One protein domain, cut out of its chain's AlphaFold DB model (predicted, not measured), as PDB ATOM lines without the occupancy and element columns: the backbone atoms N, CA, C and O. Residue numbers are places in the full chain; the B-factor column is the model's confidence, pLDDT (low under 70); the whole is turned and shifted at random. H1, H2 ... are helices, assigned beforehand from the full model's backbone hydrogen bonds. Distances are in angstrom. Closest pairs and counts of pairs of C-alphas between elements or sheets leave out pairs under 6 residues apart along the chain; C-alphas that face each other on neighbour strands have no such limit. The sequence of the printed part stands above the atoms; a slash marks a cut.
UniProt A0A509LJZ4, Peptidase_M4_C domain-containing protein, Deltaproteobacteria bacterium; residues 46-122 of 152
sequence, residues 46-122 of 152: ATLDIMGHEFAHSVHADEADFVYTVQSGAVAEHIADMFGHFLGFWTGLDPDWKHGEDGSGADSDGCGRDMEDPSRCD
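AT A GLANCE: This is residues 46 to 122 of the 152 residues of the protein "Peptidase_M4_C domain-containing protein" of Deltaproteobacteria bacterium (UniProt A0A509LJZ4). Two long helices, H1 and H2, cross near the beginning of H1 as a lopsided X, and the longer arms of the X open toward the short link that joins them. After H2 a long winding stretch with no named element, residues 92 to 117, folds back past the crossing and makes a loop-built side of the domain that ends in the small helix H3. The printed part has 77 residues with three named helices, in the order H1, H2, H3, and no named strand; the class is all helix. The whole is compact, with a radius of gyration of the C-alphas of 12.4 A, and rounded, with spans of 34 by 28 by 21 A.

HOW THE PARTS SIT: H1, residues 48 to 63, touches H2, residues 70 to 91. The closest C-alphas of the two are those of Asp 49 and Gly 84, 3.9 A apart, and 35 pairs of their C-alphas lie within 8 A. The helices run opposite ways at a steep tilt of 52 degrees, with their centres 7.7 A apart. H3, residues 118 to 121, is apart from H1 and apart from H2. In the stretch between H2 and H3, residues 98 to 99 pair with residues 113 to 114, antiparallel, as strands do. In H2 every O i to N i+4 pair is within hydrogen-bond range; in H1 11 of 12 are, and H3 is too short for such a pair, while its one O i to N i+3 pair is within range.

IN THESE COORDINATES: The printed part begins at Ala 46, and H1 starts two residues on, with C-alpha 48 at (55.457, 37.474, 144.476). H1 has 16 residues and measures 22.5 A from first to last C-alpha. H2 begins with C-alpha 70 at (80.525, 45.837, 143.779); it is the longest helix, with 22 residues and 32.2 A from first to last C-alpha. H3 has 4 residues, 5.7 A from first to last C-alpha, and ends with C-alpha 121 at (72.031, 30.209, 151.529).

THE WHOLE: The two C-alphas farthest apart are those of Glu 63 and Ser 108, at 36.8 A, while the first and last printed C-alphas, of Ala 46 and Asp 122, are 23.5 A apart. The printed part has no cut. The link from H1 to H2 is short, with 6 residues, and the link from H2 to H3 is long, with 26 residues. The mean pLDDT of the printed part is 84.2, and the model's confidence is low, under 70, at residues 105 to 111.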
ATOM      1  N   ALA A  46      57.765  33.701 138.221       88.62
ATOM      2  CA  ALA A  46      56.817  34.783 138.499       88.62
ATOM      3  C   ALA A  46      56.157  34.594 139.878       88.62
ATOM      4  O   ALA A  46      54.936  34.446 139.966       88.62
ATOM      5  N   THR A  47      56.977  34.533 140.926       89.75
ATOM      6  CA  THR A  47      56.551  34.513 142.335       89.75
ATOM      7  C   THR A  47      56.485  35.934 142.885       89.75
ATOM      8  O   THR A  47      56.939  36.877 142.235       89.75
ATOM      9  N   LEU A  48      55.819  36.131 144.023       91.81
ATOM     10  CA  LEU A  48      55.457  37.474 144.476       91.81
ATOM     11  C   LEU A  48      56.684  38.316 144.848       91.81
ATOM     12  O   LEU A  48      56.795  39.473 144.434       91.81
ATOM     13  N   ASP A  49      57.594  37.711 145.589       91.44
ATOM     14  CA  ASP A  49      58.897  38.223 145.976       91.44
ATOM     15  C   ASP A  49      59.803  38.529 144.761       91.44
ATOM     16  O   ASP A  49      60.299  39.653 144.650       91.44
ATOM     17  N   ILE A  50      59.928  37.617 143.785       90.75
ATOM     18  CA  ILE A  50      60.711  37.816 142.552       90.75
ATOM     19  C   ILE A  50      60.083  38.924 141.699       90.75
ATOM     20  O   ILE A  50      60.774  39.807 141.195       90.75
ATOM     21  N   MET A  51      58.755  38.949 141.554       91.12
ATOM     22  CA  MET A  51      58.072  40.021 140.825       91.12
ATOM     23  C   MET A  51      58.260  41.388 141.494       91.12
ATOM     24  O   MET A  51      58.433  42.390 140.794       91.12
ATOM     25  N   GLY A  52      58.219  41.442 142.828       91.50
ATOM     26  CA  GLY A  52      58.473  42.661 143.595       91.50
ATOM     27  C   GLY A  52      59.921  43.141 143.472       91.50
ATOM     28  O   GLY A  52      60.142  44.336 143.263       91.50
ATOM     29  N   HIS A  53      60.877  42.215 143.506       92.62
ATOM     30  CA  HIS A  53      62.301  42.466 143.280       92.62
ATOM     31  C   HIS A  53      62.553  43.072 141.892       92.62
ATOM     32  O   HIS A  53      63.101  44.169 141.764       92.62
ATOM     33  N   GLU A  54      62.037  42.444 140.837       90.50
ATOM     34  CA  GLU A  54      62.195  42.963 139.478       90.50
ATOM     35  C   GLU A  54      61.529  44.335 139.304       90.50
ATOM     36  O   GLU A  54      62.085  45.261 138.706       90.50
ATOM     37  N   PHE A  55      60.346  44.531 139.888       89.50
ATOM     38  CA  PHE A  55      59.704  45.842 139.878       89.50
ATOM     39  C   PHE A  55      60.579  46.917 140.542       89.50
ATOM     40  O   PHE A  55      60.727  48.023 140.012       89.50
ATOM     41  N   ALA A  56      61.200  46.595 141.673       90.31
ATOM     42  CA  ALA A  56      62.052  47.515 142.405       90.31
ATOM     43  C   ALA A  56      63.314  47.917 141.630       90.31
ATOM     44  O   ALA A  56      63.696  49.086 141.711       90.31
ATOM     45  N   HIS A  57      63.880  47.036 140.794       88.31
ATOM     46  CA  HIS A  57      64.937  47.424 139.852       88.31
ATOM     47  C   HIS A  57      64.547  48.593 138.961       88.31
ATOM     48  O   HIS A  57      65.338  49.504 138.729       88.31
ATOM     49  N   SER A  58      63.305  48.606 138.489       85.44
ATOM     50  CA  SER A  58      62.810  49.708 137.668       85.44
ATOM     51  C   SER A  58      62.583  50.984 138.472       85.44
ATOM     52  O   SER A  58      62.848  52.074 137.967       85.44
ATOM     53  N   VAL A  59      62.138  50.858 139.725       86.00
ATOM     54  CA  VAL A  59      61.966  52.001 140.629       86.00
ATOM     55  C   VAL A  59      63.310  52.653 140.919       86.00
ATOM     56  O   VAL A  59      63.470  53.851 140.704       86.00
ATOM     57  N   HIS A  60      64.298  51.895 141.397       83.94
ATOM     58  CA  HIS A  60      65.566  52.501 141.797       83.94
ATOM     59  C   HIS A  60      66.430  52.936 140.609       83.94
ATOM     60  O   HIS A  60      67.187  53.892 140.768       83.94
ATOM     61  N   ALA A  61      66.228  52.377 139.411       82.94
ATOM     62  CA  ALA A  61      66.802  52.908 138.174       82.94
ATOM     63  C   ALA A  61      66.307  54.331 137.837       82.94
ATOM     64  O   ALA A  61      67.076  55.141 137.327       82.94
ATOM     65  N   ASP A  62      65.046  54.669 138.131       82.00
ATOM     66  CA  ASP A  62      64.489  56.009 137.865       82.00
ATOM     67  C   ASP A  62      64.820  57.047 138.954       82.00
ATOM     68  O   ASP A  62      64.706  58.260 138.715       82.00
ATOM     69  N   GLU A  63      65.226  56.582 140.139       80.75
ATOM     70  CA  GLU A  63      65.416  57.428 141.320       80.75
ATOM     71  C   GLU A  63      66.880  57.599 141.742       80.75
ATOM     72  O   GLU A  63      67.321  58.727 141.976       80.75
ATOM     73  N   ALA A  64      67.624  56.499 141.866       84.06
ATOM     74  CA  ALA A  64      69.006  56.487 142.345       84.06
ATOM     75  C   ALA A  64      70.017  56.114 141.249       84.06
ATOM     76  O   ALA A  64      71.155  56.571 141.326       84.06
ATOM     77  N   ASP A  65      69.592  55.330 140.251       83.44
ATOM     78  CA  ASP A  65      70.400  54.851 139.122       83.44
ATOM     79  C   ASP A  65      71.728  54.229 139.587       83.44
ATOM     80  O   ASP A  65      72.830  54.687 139.264       83.44
ATOM     81  N   PHE A  66      71.620  53.215 140.452       81.19
ATOM     82  CA  PHE A  66      72.784  52.550 141.028       81.19
ATOM     83  C   PHE A  66      73.662  51.943 139.933       81.19
ATOM     84  O   PHE A  66      73.208  51.164 139.096       81.19
ATOM     85  N   VAL A  67      74.966  52.224 139.991       80.62
ATOM     86  CA  VAL A  67      75.929  51.522 139.140       80.62
ATOM     87  C   VAL A  67      75.984  50.074 139.612       80.62
ATOM     88  O   VAL A  67      76.333  49.803 140.761       80.62
ATOM     89  N   TYR A  68      75.644  49.145 138.728       75.88
ATOM     90  CA  TYR A  68      75.466  47.736 139.068       75.88
ATOM     91  C   TYR A  68      76.808  46.994 139.187       75.88
ATOM     92  O   TYR A  68      77.194  46.173 138.356       75.88
ATOM     93  N   THR A  69      77.597  47.374 140.189       72.75
ATOM     94  CA  THR A  69      78.936  46.841 140.434       72.75
ATOM     95  C   THR A  69      79.299  46.934 141.912       72.75
ATOM     96  O   THR A  69      78.987  47.927 142.578       72.75
ATOM     97  N   VAL A  70      79.991  45.908 142.412       72.31
ATOM     98  CA  VAL A  70      80.525  45.837 143.779       72.31
ATOM     99  C   VAL A  70      79.454  46.225 144.820       72.31
ATOM    100  O   VAL A  70      78.336  45.719 144.755       72.31
ATOM    101  N   GLN A  71      79.735  47.156 145.742       75.44
ATOM    102  CA  GLN A  71      78.802  47.539 146.806       75.44
ATOM    103  C   GLN A  71      77.571  48.290 146.282       75.44
ATOM    104  O   GLN A  71      76.502  48.194 146.868       75.44
ATOM    105  N   SER A  72      77.703  49.041 145.185       78.00
ATOM    106  CA  SER A  72      76.564  49.756 144.598       78.00
ATOM    107  C   SER A  72      75.565  48.778 143.972       78.00
ATOM    108  O   SER A  72      74.362  48.980 144.093       78.00
ATOM    109  N   GLY A  73      76.057  47.688 143.371       75.81
ATOM    110  CA  GLY A  73      75.216  46.577 142.920       75.81
ATOM    111  C   GLY A  73      74.563  45.837 144.088       75.81
ATOM    112  O   GLY A  73      73.361  45.628 144.062       75.81
ATOM    113  N   ALA A  74      75.323  45.541 145.144       76.88
ATOM    114  CA  ALA A  74      74.802  44.892 146.353       76.88
ATOM    115  C   ALA A  74      73.631  45.663 146.986       76.88
ATOM    116  O   ALA A  74      72.593  45.101 147.312       76.88
ATOM    117  N   VAL A  75      73.771  46.988 147.105       83.38
ATOM    118  CA  VAL A  75      72.700  47.852 147.621       83.38
ATOM    119  C   VAL A  75      71.483  47.847 146.691       83.38
ATOM    120  O   VAL A  75      70.352  47.893 147.171       83.38
ATOM    121  N   ALA A  76      71.697  47.793 145.374       85.56
ATOM    122  CA  ALA A  76      70.617  47.745 144.394       85.56
ATOM    123  C   ALA A  76      69.804  46.439 144.471       85.56
ATOM    124  O   ALA A  76      68.577  46.502 144.378       85.56
ATOM    125  N   GLU A  77      70.468  45.298 144.669       85.94
ATOM    126  CA  GLU A  77      69.831  43.989 144.885       85.94
ATOM    127  C   GLU A  77      69.057  43.955 146.198       85.94
ATOM    128  O   GLU A  77      67.881  43.610 146.221       85.94
ATOM    129  N   HIS A  78      69.659  44.425 147.286       86.50
ATOM    130  CA  HIS A  78      68.983  44.395 148.576       86.50
ATOM    131  C   HIS A  78      67.750  45.291 148.642       86.50
ATOM    132  O   HIS A  78      66.732  44.916 149.221       86.50
ATOM    133  N   ILE A  79      67.809  46.483 148.039       89.25
ATOM    134  CA  ILE A  79      66.608  47.312 147.903       89.25
ATOM    135  C   ILE A  79      65.544  46.543 147.115       89.25
ATOM    136  O   ILE A  79      64.366  46.643 147.453       89.25
ATOM    137  N   ALA A  80      65.929  45.777 146.094       90.38
ATOM    138  CA  ALA A  80      64.984  44.969 145.344       90.38
ATOM    139  C   ALA A  80      64.364  43.847 146.197       90.38
ATOM    140  O   ALA A  80      63.136  43.754 146.259       90.38
ATOM    141  N   ASP A  81      65.170  43.095 146.948       90.44
ATOM    142  CA  ASP A  81      64.696  42.065 147.882       90.44
ATOM    143  C   ASP A  81      63.696  42.639 148.887       90.44
ATOM    144  O   ASP A  81      62.563  42.159 148.981       90.44
ATOM    145  N   MET A  82      64.038  43.746 149.560       91.31
ATOM    146  CA  MET A  82      63.151  44.406 150.528       91.31
ATOM    147  C   MET A  82      61.760  44.708 149.960       91.31
ATOM    148  O   MET A  82      60.754  44.545 150.653       91.31
ATOM    149  N   PHE A  83      61.682  45.171 148.712       91.69
ATOM    150  CA  PHE A  83      60.403  45.457 148.064       91.69
ATOM    151  C   PHE A  83      59.586  44.185 147.821       91.69
ATOM    152  O   PHE A  83      58.369  44.217 148.027       91.69
ATOM    153  N   GLY A  84      60.239  43.090 147.421       90.94
ATOM    154  CA  GLY A  84      59.630  41.765 147.313       90.94
ATOM    155  C   GLY A  84      58.989  41.329 148.628       90.94
ATOM    156  O   GLY A  84      57.776  41.119 148.682       90.94
ATOM    157  N   HIS A  85      59.761  41.327 149.716       91.12
ATOM    158  CA  HIS A  85      59.253  40.920 151.030       91.12
ATOM    159  C   HIS A  85      58.147  41.846 151.537       91.12
ATOM    160  O   HIS A  85      57.113  41.382 152.013       91.12
ATOM    161  N   PHE A  86      58.295  43.169 151.406       92.69
ATOM    162  CA  PHE A  86      57.240  44.100 151.815       92.69
ATOM    163  C   PHE A  86      55.931  43.859 151.068       92.69
ATOM    164  O   PHE A  86      54.863  43.994 151.667       92.69
ATOM    165  N   LEU A  87      55.989  43.486 149.788       92.94
ATOM    166  CA  LEU A  87      54.809  43.092 149.028       92.94
ATOM    167  C   LEU A  87      54.215  41.779 149.563       92.94
ATOM    168  O   LEU A  87      52.998  41.697 149.761       92.94
ATOM    169  N   GLY A  88      55.057  40.792 149.862       91.94
ATOM    170  CA  GLY A  88      54.680  39.540 150.515       91.94
ATOM    171  C   GLY A  88      53.929  39.755 151.833       91.94
ATOM    172  O   GLY A  88      52.765  39.361 151.967       91.94
ATOM    173  N   PHE A  89      54.521  40.516 152.756       93.62
ATOM    174  CA  PHE A  89      53.904  40.906 154.028       93.62
ATOM    175  C   PHE A  89      52.627  41.733 153.853       93.62
ATOM    176  O   PHE A  89      51.647  41.512 154.565       93.62
ATOM    177  N   TRP A  90      52.617  42.694 152.925       94.25
ATOM    178  CA  TRP A  90      51.463  43.569 152.706       94.25
ATOM    179  C   TRP A  90      50.253  42.813 152.152       94.25
ATOM    180  O   TRP A  90      49.119  43.083 152.554       94.25
ATOM    181  N   THR A  91      50.481  41.864 151.241       94.88
ATOM    182  CA  THR A  91      49.412  41.018 150.689       94.88
ATOM    183  C   THR A  91      49.017  39.875 151.625       94.88
ATOM    184  O   THR A  91      47.883  39.401 151.555       94.88
ATOM    185  N   GLY A  92      49.937  39.430 152.488       93.56
ATOM    186  CA  GLY A  92      49.780  38.253 153.340       93.56
ATOM    187  C   GLY A  92      49.825  36.923 152.582       93.56
ATOM    188  O   GLY A  92      49.427  35.906 153.146       93.56
ATOM    189  N   LEU A  93      50.245  36.931 151.312       91.50
ATOM    190  CA  LEU A  93      50.346  35.727 150.480       91.50
ATOM    191  C   LEU A  93      51.689  35.016 150.646       91.50
ATOM    192  O   LEU A  93      51.718  33.795 150.563       91.50
ATOM    193  N   ASP A  94      52.738  35.788 150.919       90.31
ATOM    194  CA  ASP A  94      54.114  35.321 151.090       90.31
ATOM    195  C   ASP A  94      54.827  36.143 152.193       90.31
ATOM    196  O   ASP A  94      55.669  36.996 151.920       90.31
ATOM    197  N   PRO A  95      54.361  36.074 153.457       92.19
ATOM    198  CA  PRO A  95      54.828  36.951 154.527       92.19
ATOM    199  C   PRO A  95      56.059  36.365 155.230       92.19
ATOM    200  O   PRO A  95      56.024  36.112 156.440       92.19
ATOM    201  N   ASP A  96      57.128  36.132 154.479       90.50
ATOM    202  CA  ASP A  96      58.409  35.726 155.037       90.50
ATOM    203  C   ASP A  96      59.588  36.502 154.432       90.50
ATOM    204  O   ASP A  96      59.432  37.520 153.751       90.50
ATOM    205  N   TRP A  97      60.785  36.100 154.835       90.12
ATOM    206  CA  TRP A  97      62.028  36.799 154.546       90.12
ATOM    207  C   TRP A  97      62.981  35.976 153.684       90.12
ATOM    208  O   TRP A  97      64.185  36.240 153.649       90.12
ATOM    209  N   LYS A  98      62.431  34.980 153.001       89.56
ATOM    210  CA  LYS A  98      63.103  34.196 151.984       89.56
ATOM    211  C   LYS A  98      62.753  34.761 150.623       89.56
ATOM    212  O   LYS A  98      61.721  35.404 150.441       89.56
ATOM    213  N   HIS A  99      63.716  34.643 149.728       88.25
ATOM    214  CA  HIS A  99      63.576  35.077 148.359       88.25
ATOM    215  C   HIS A  99      63.877  33.906 147.429       88.25
ATOM    216  O   HIS A  99      64.935  33.276 147.523       88.25
ATOM    217  N   GLY A 100      62.986  33.680 146.477       87.31
ATOM    218  CA  GLY A 100      63.066  32.706 145.404       87.31
ATOM    219  C   GLY A 100      62.697  31.282 145.809       87.31
ATOM    220  O   GLY A 100      62.804  30.389 144.971       87.31
ATOM    221  N   GLU A 101      62.265  31.055 147.049       87.31
ATOM    222  CA  GLU A 101      61.880  29.750 147.605       87.31
ATOM    223  C   GLU A 101      60.643  29.147 146.926       87.31
ATOM    224  O   GLU A 101      60.583  27.931 146.741       87.31
ATOM    225  N   ASP A 102      59.702  29.983 146.483       87.81
ATOM    226  CA  ASP A 102      58.534  29.565 145.703       87.81
ATOM    227  C   ASP A 102      58.827  29.420 144.193       87.81
ATOM    228  O   ASP A 102      57.966  29.005 143.402       87.81
ATOM    229  N   GLY A 103      60.035  29.795 143.758       84.31
ATOM    230  CA  GLY A 103      60.454  29.808 142.360       84.31
ATOM    231  C   GLY A 103      60.879  28.431 141.842       84.31
ATOM    232  O   GLY A 103      61.324  27.557 142.580       84.31
ATOM    233  N   SER A 104      60.820  28.225 140.522       77.25
ATOM    234  CA  SER A 104      61.250  26.954 139.906       77.25
ATOM    235  C   SER A 104      62.745  26.644 140.047       77.25
ATOM    236  O   SER A 104      63.131  25.506 139.803       77.25
ATOM    237  N   GLY A 105      63.560  27.643 140.398       67.31
ATOM    238  CA  GLY A 105      64.998  27.504 140.641       67.31
ATOM    239  C   GLY A 105      65.375  27.271 142.108       67.31
ATOM    240  O   GLY A 105      66.566  27.225 142.405       67.31
ATOM    241  N   ALA A 106      64.398  27.151 143.017       67.00
ATOM    242  CA  ALA A 106      64.661  26.885 144.428       67.00
ATOM    243  C   ALA A 106      65.400  25.547 144.598       67.00
ATOM    244  O   ALA A 106      65.014  24.525 144.015       67.00
ATOM    245  N   ASP A 107      66.473  25.542 145.391       64.19
ATOM    246  CA  ASP A 107      67.163  24.303 145.740       64.19
ATOM    247  C   ASP A 107      66.292  23.404 146.647       64.19
ATOM    248  O   ASP A 107      65.186  23.760 147.061       64.19
ATOM    249  N   SER A 108      66.771  22.196 146.966       60.53
ATOM    250  CA  SER A 108      66.029  21.261 147.828       60.53
ATOM    251  C   SER A 108      65.787  21.769 149.253       60.53
ATOM    252  O   SER A 108      64.934  21.211 149.945       60.53
ATOM    253  N   ASP A 109      66.528  22.791 149.679       62.50
ATOM    254  CA  ASP A 109      66.411  23.441 150.980       62.50
ATOM    255  C   ASP A 109      65.546  24.722 150.910       62.50
ATOM    256  O   ASP A 109      65.254  25.328 151.947       62.50
ATOM    257  N   GLY A 110      65.066  25.092 149.714       65.19
ATOM    258  CA  GLY A 110      64.304  26.312 149.449       65.19
ATOM    259  C   GLY A 110      65.164  27.580 149.463       65.19
ATOM    260  O   GLY A 110      64.638  28.659 149.711       65.19
ATOM    261  N   CYS A 111      66.478  27.466 149.269       66.06
ATOM    262  CA  CYS A 111      67.415  28.577 149.382       66.06
ATOM    263  C   CYS A 111      67.661  29.259 148.030       66.06
ATOM    264  O   CYS A 111      68.478  28.817 147.223       66.06
ATOM    265  N   GLY A 112      66.973  30.380 147.796       73.62
ATOM    266  CA  GLY A 112      67.439  31.419 146.873       73.62
ATOM    267  C   GLY A 112      68.294  32.443 147.627       73.62
ATOM    268  O   GLY A 112      69.506  32.513 147.428       73.62
ATOM    269  N   ARG A 113      67.672  33.195 148.543       83.19
ATOM    270  CA  ARG A 113      68.312  34.011 149.595       83.19
ATOM    271  C   ARG A 113      67.442  33.995 150.860       83.19
ATOM    272  O   ARG A 113      66.240  33.768 150.773       83.19
ATOM    273  N   ASP A 114      68.042  34.243 152.021       85.88
ATOM    274  CA  ASP A 114      67.348  34.354 153.314       85.88
ATOM    275  C   ASP A 114      67.851  35.629 154.008       85.88
ATOM    276  O   ASP A 114      69.040  35.752 154.298       85.88
ATOM    277  N   MET A 115      66.981  36.621 154.208       83.75
ATOM    278  CA  MET A 115      67.367  37.869 154.874       83.75
ATOM    279  C   MET A 115      67.373  37.754 156.403       83.75
ATOM    280  O   MET A 115      67.976  38.599 157.061       83.75
ATOM    281  N   GLU A 116      66.724  36.735 156.976       86.31
ATOM    282  CA  GLU A 116      66.789  36.458 158.418       86.31
ATOM    283  C   GLU A 116      68.132  35.824 158.782       86.31
ATOM    284  O   GLU A 116      68.762  36.191 159.775       86.31
ATOM    285  N   ASP A 117      68.575  34.875 157.956       85.25
ATOM    286  CA  ASP A 117      69.822  34.138 158.140       85.25
ATOM    287  C   ASP A 117      70.508  33.865 156.787       85.25
ATOM    288  O   ASP A 117      70.402  32.762 156.236       85.25
ATOM    289  N   PRO A 118      71.262  34.849 156.252       82.62
ATOM    290  CA  PRO A 118      71.918  34.740 154.944       82.62
ATOM    291  C   PRO A 118      72.883  33.559 154.849       82.62
ATOM    292  O   PRO A 118      73.051  32.965 153.781       82.62
ATOM    293  N   SER A 119      73.472  33.173 155.984       82.06
ATOM    294  CA  SER A 119      74.424  32.067 156.062       82.06
ATOM    295  C   SER A 119      73.808  30.727 155.650       82.06
ATOM    296  O   SER A 119      74.532  29.832 155.213       82.06
ATOM    297  N   ARG A 120      72.474  30.595 155.712       82.62
ATOM    298  CA  ARG A 120      71.750  29.397 155.264       82.62
ATOM    299  C   ARG A 120      71.807  29.183 153.763       82.62
ATOM    300  O   ARG A 120      71.744  28.034 153.345       82.62
ATOM    301  N   CYS A 121      71.936  30.258 152.987       78.94
ATOM    302  CA  CYS A 121      72.031  30.209 151.529       78.94
ATOM    303  C   CYS A 121      73.447  30.555 151.040       78.94
ATOM    304  O   CYS A 121      73.608  31.134 149.965       78.94
ATOM    305  N   ASP A 122      74.470  30.261 151.853       78.75
ATOM    306  CA  ASP A 122      75.882  30.559 151.579       78.75
ATOM    307  C   ASP A 122      76.167  32.050 151.285       78.75
ATOM    308  O   ASP A 122      77.169  32.394 150.648       78.75
TER     309      ASP A 122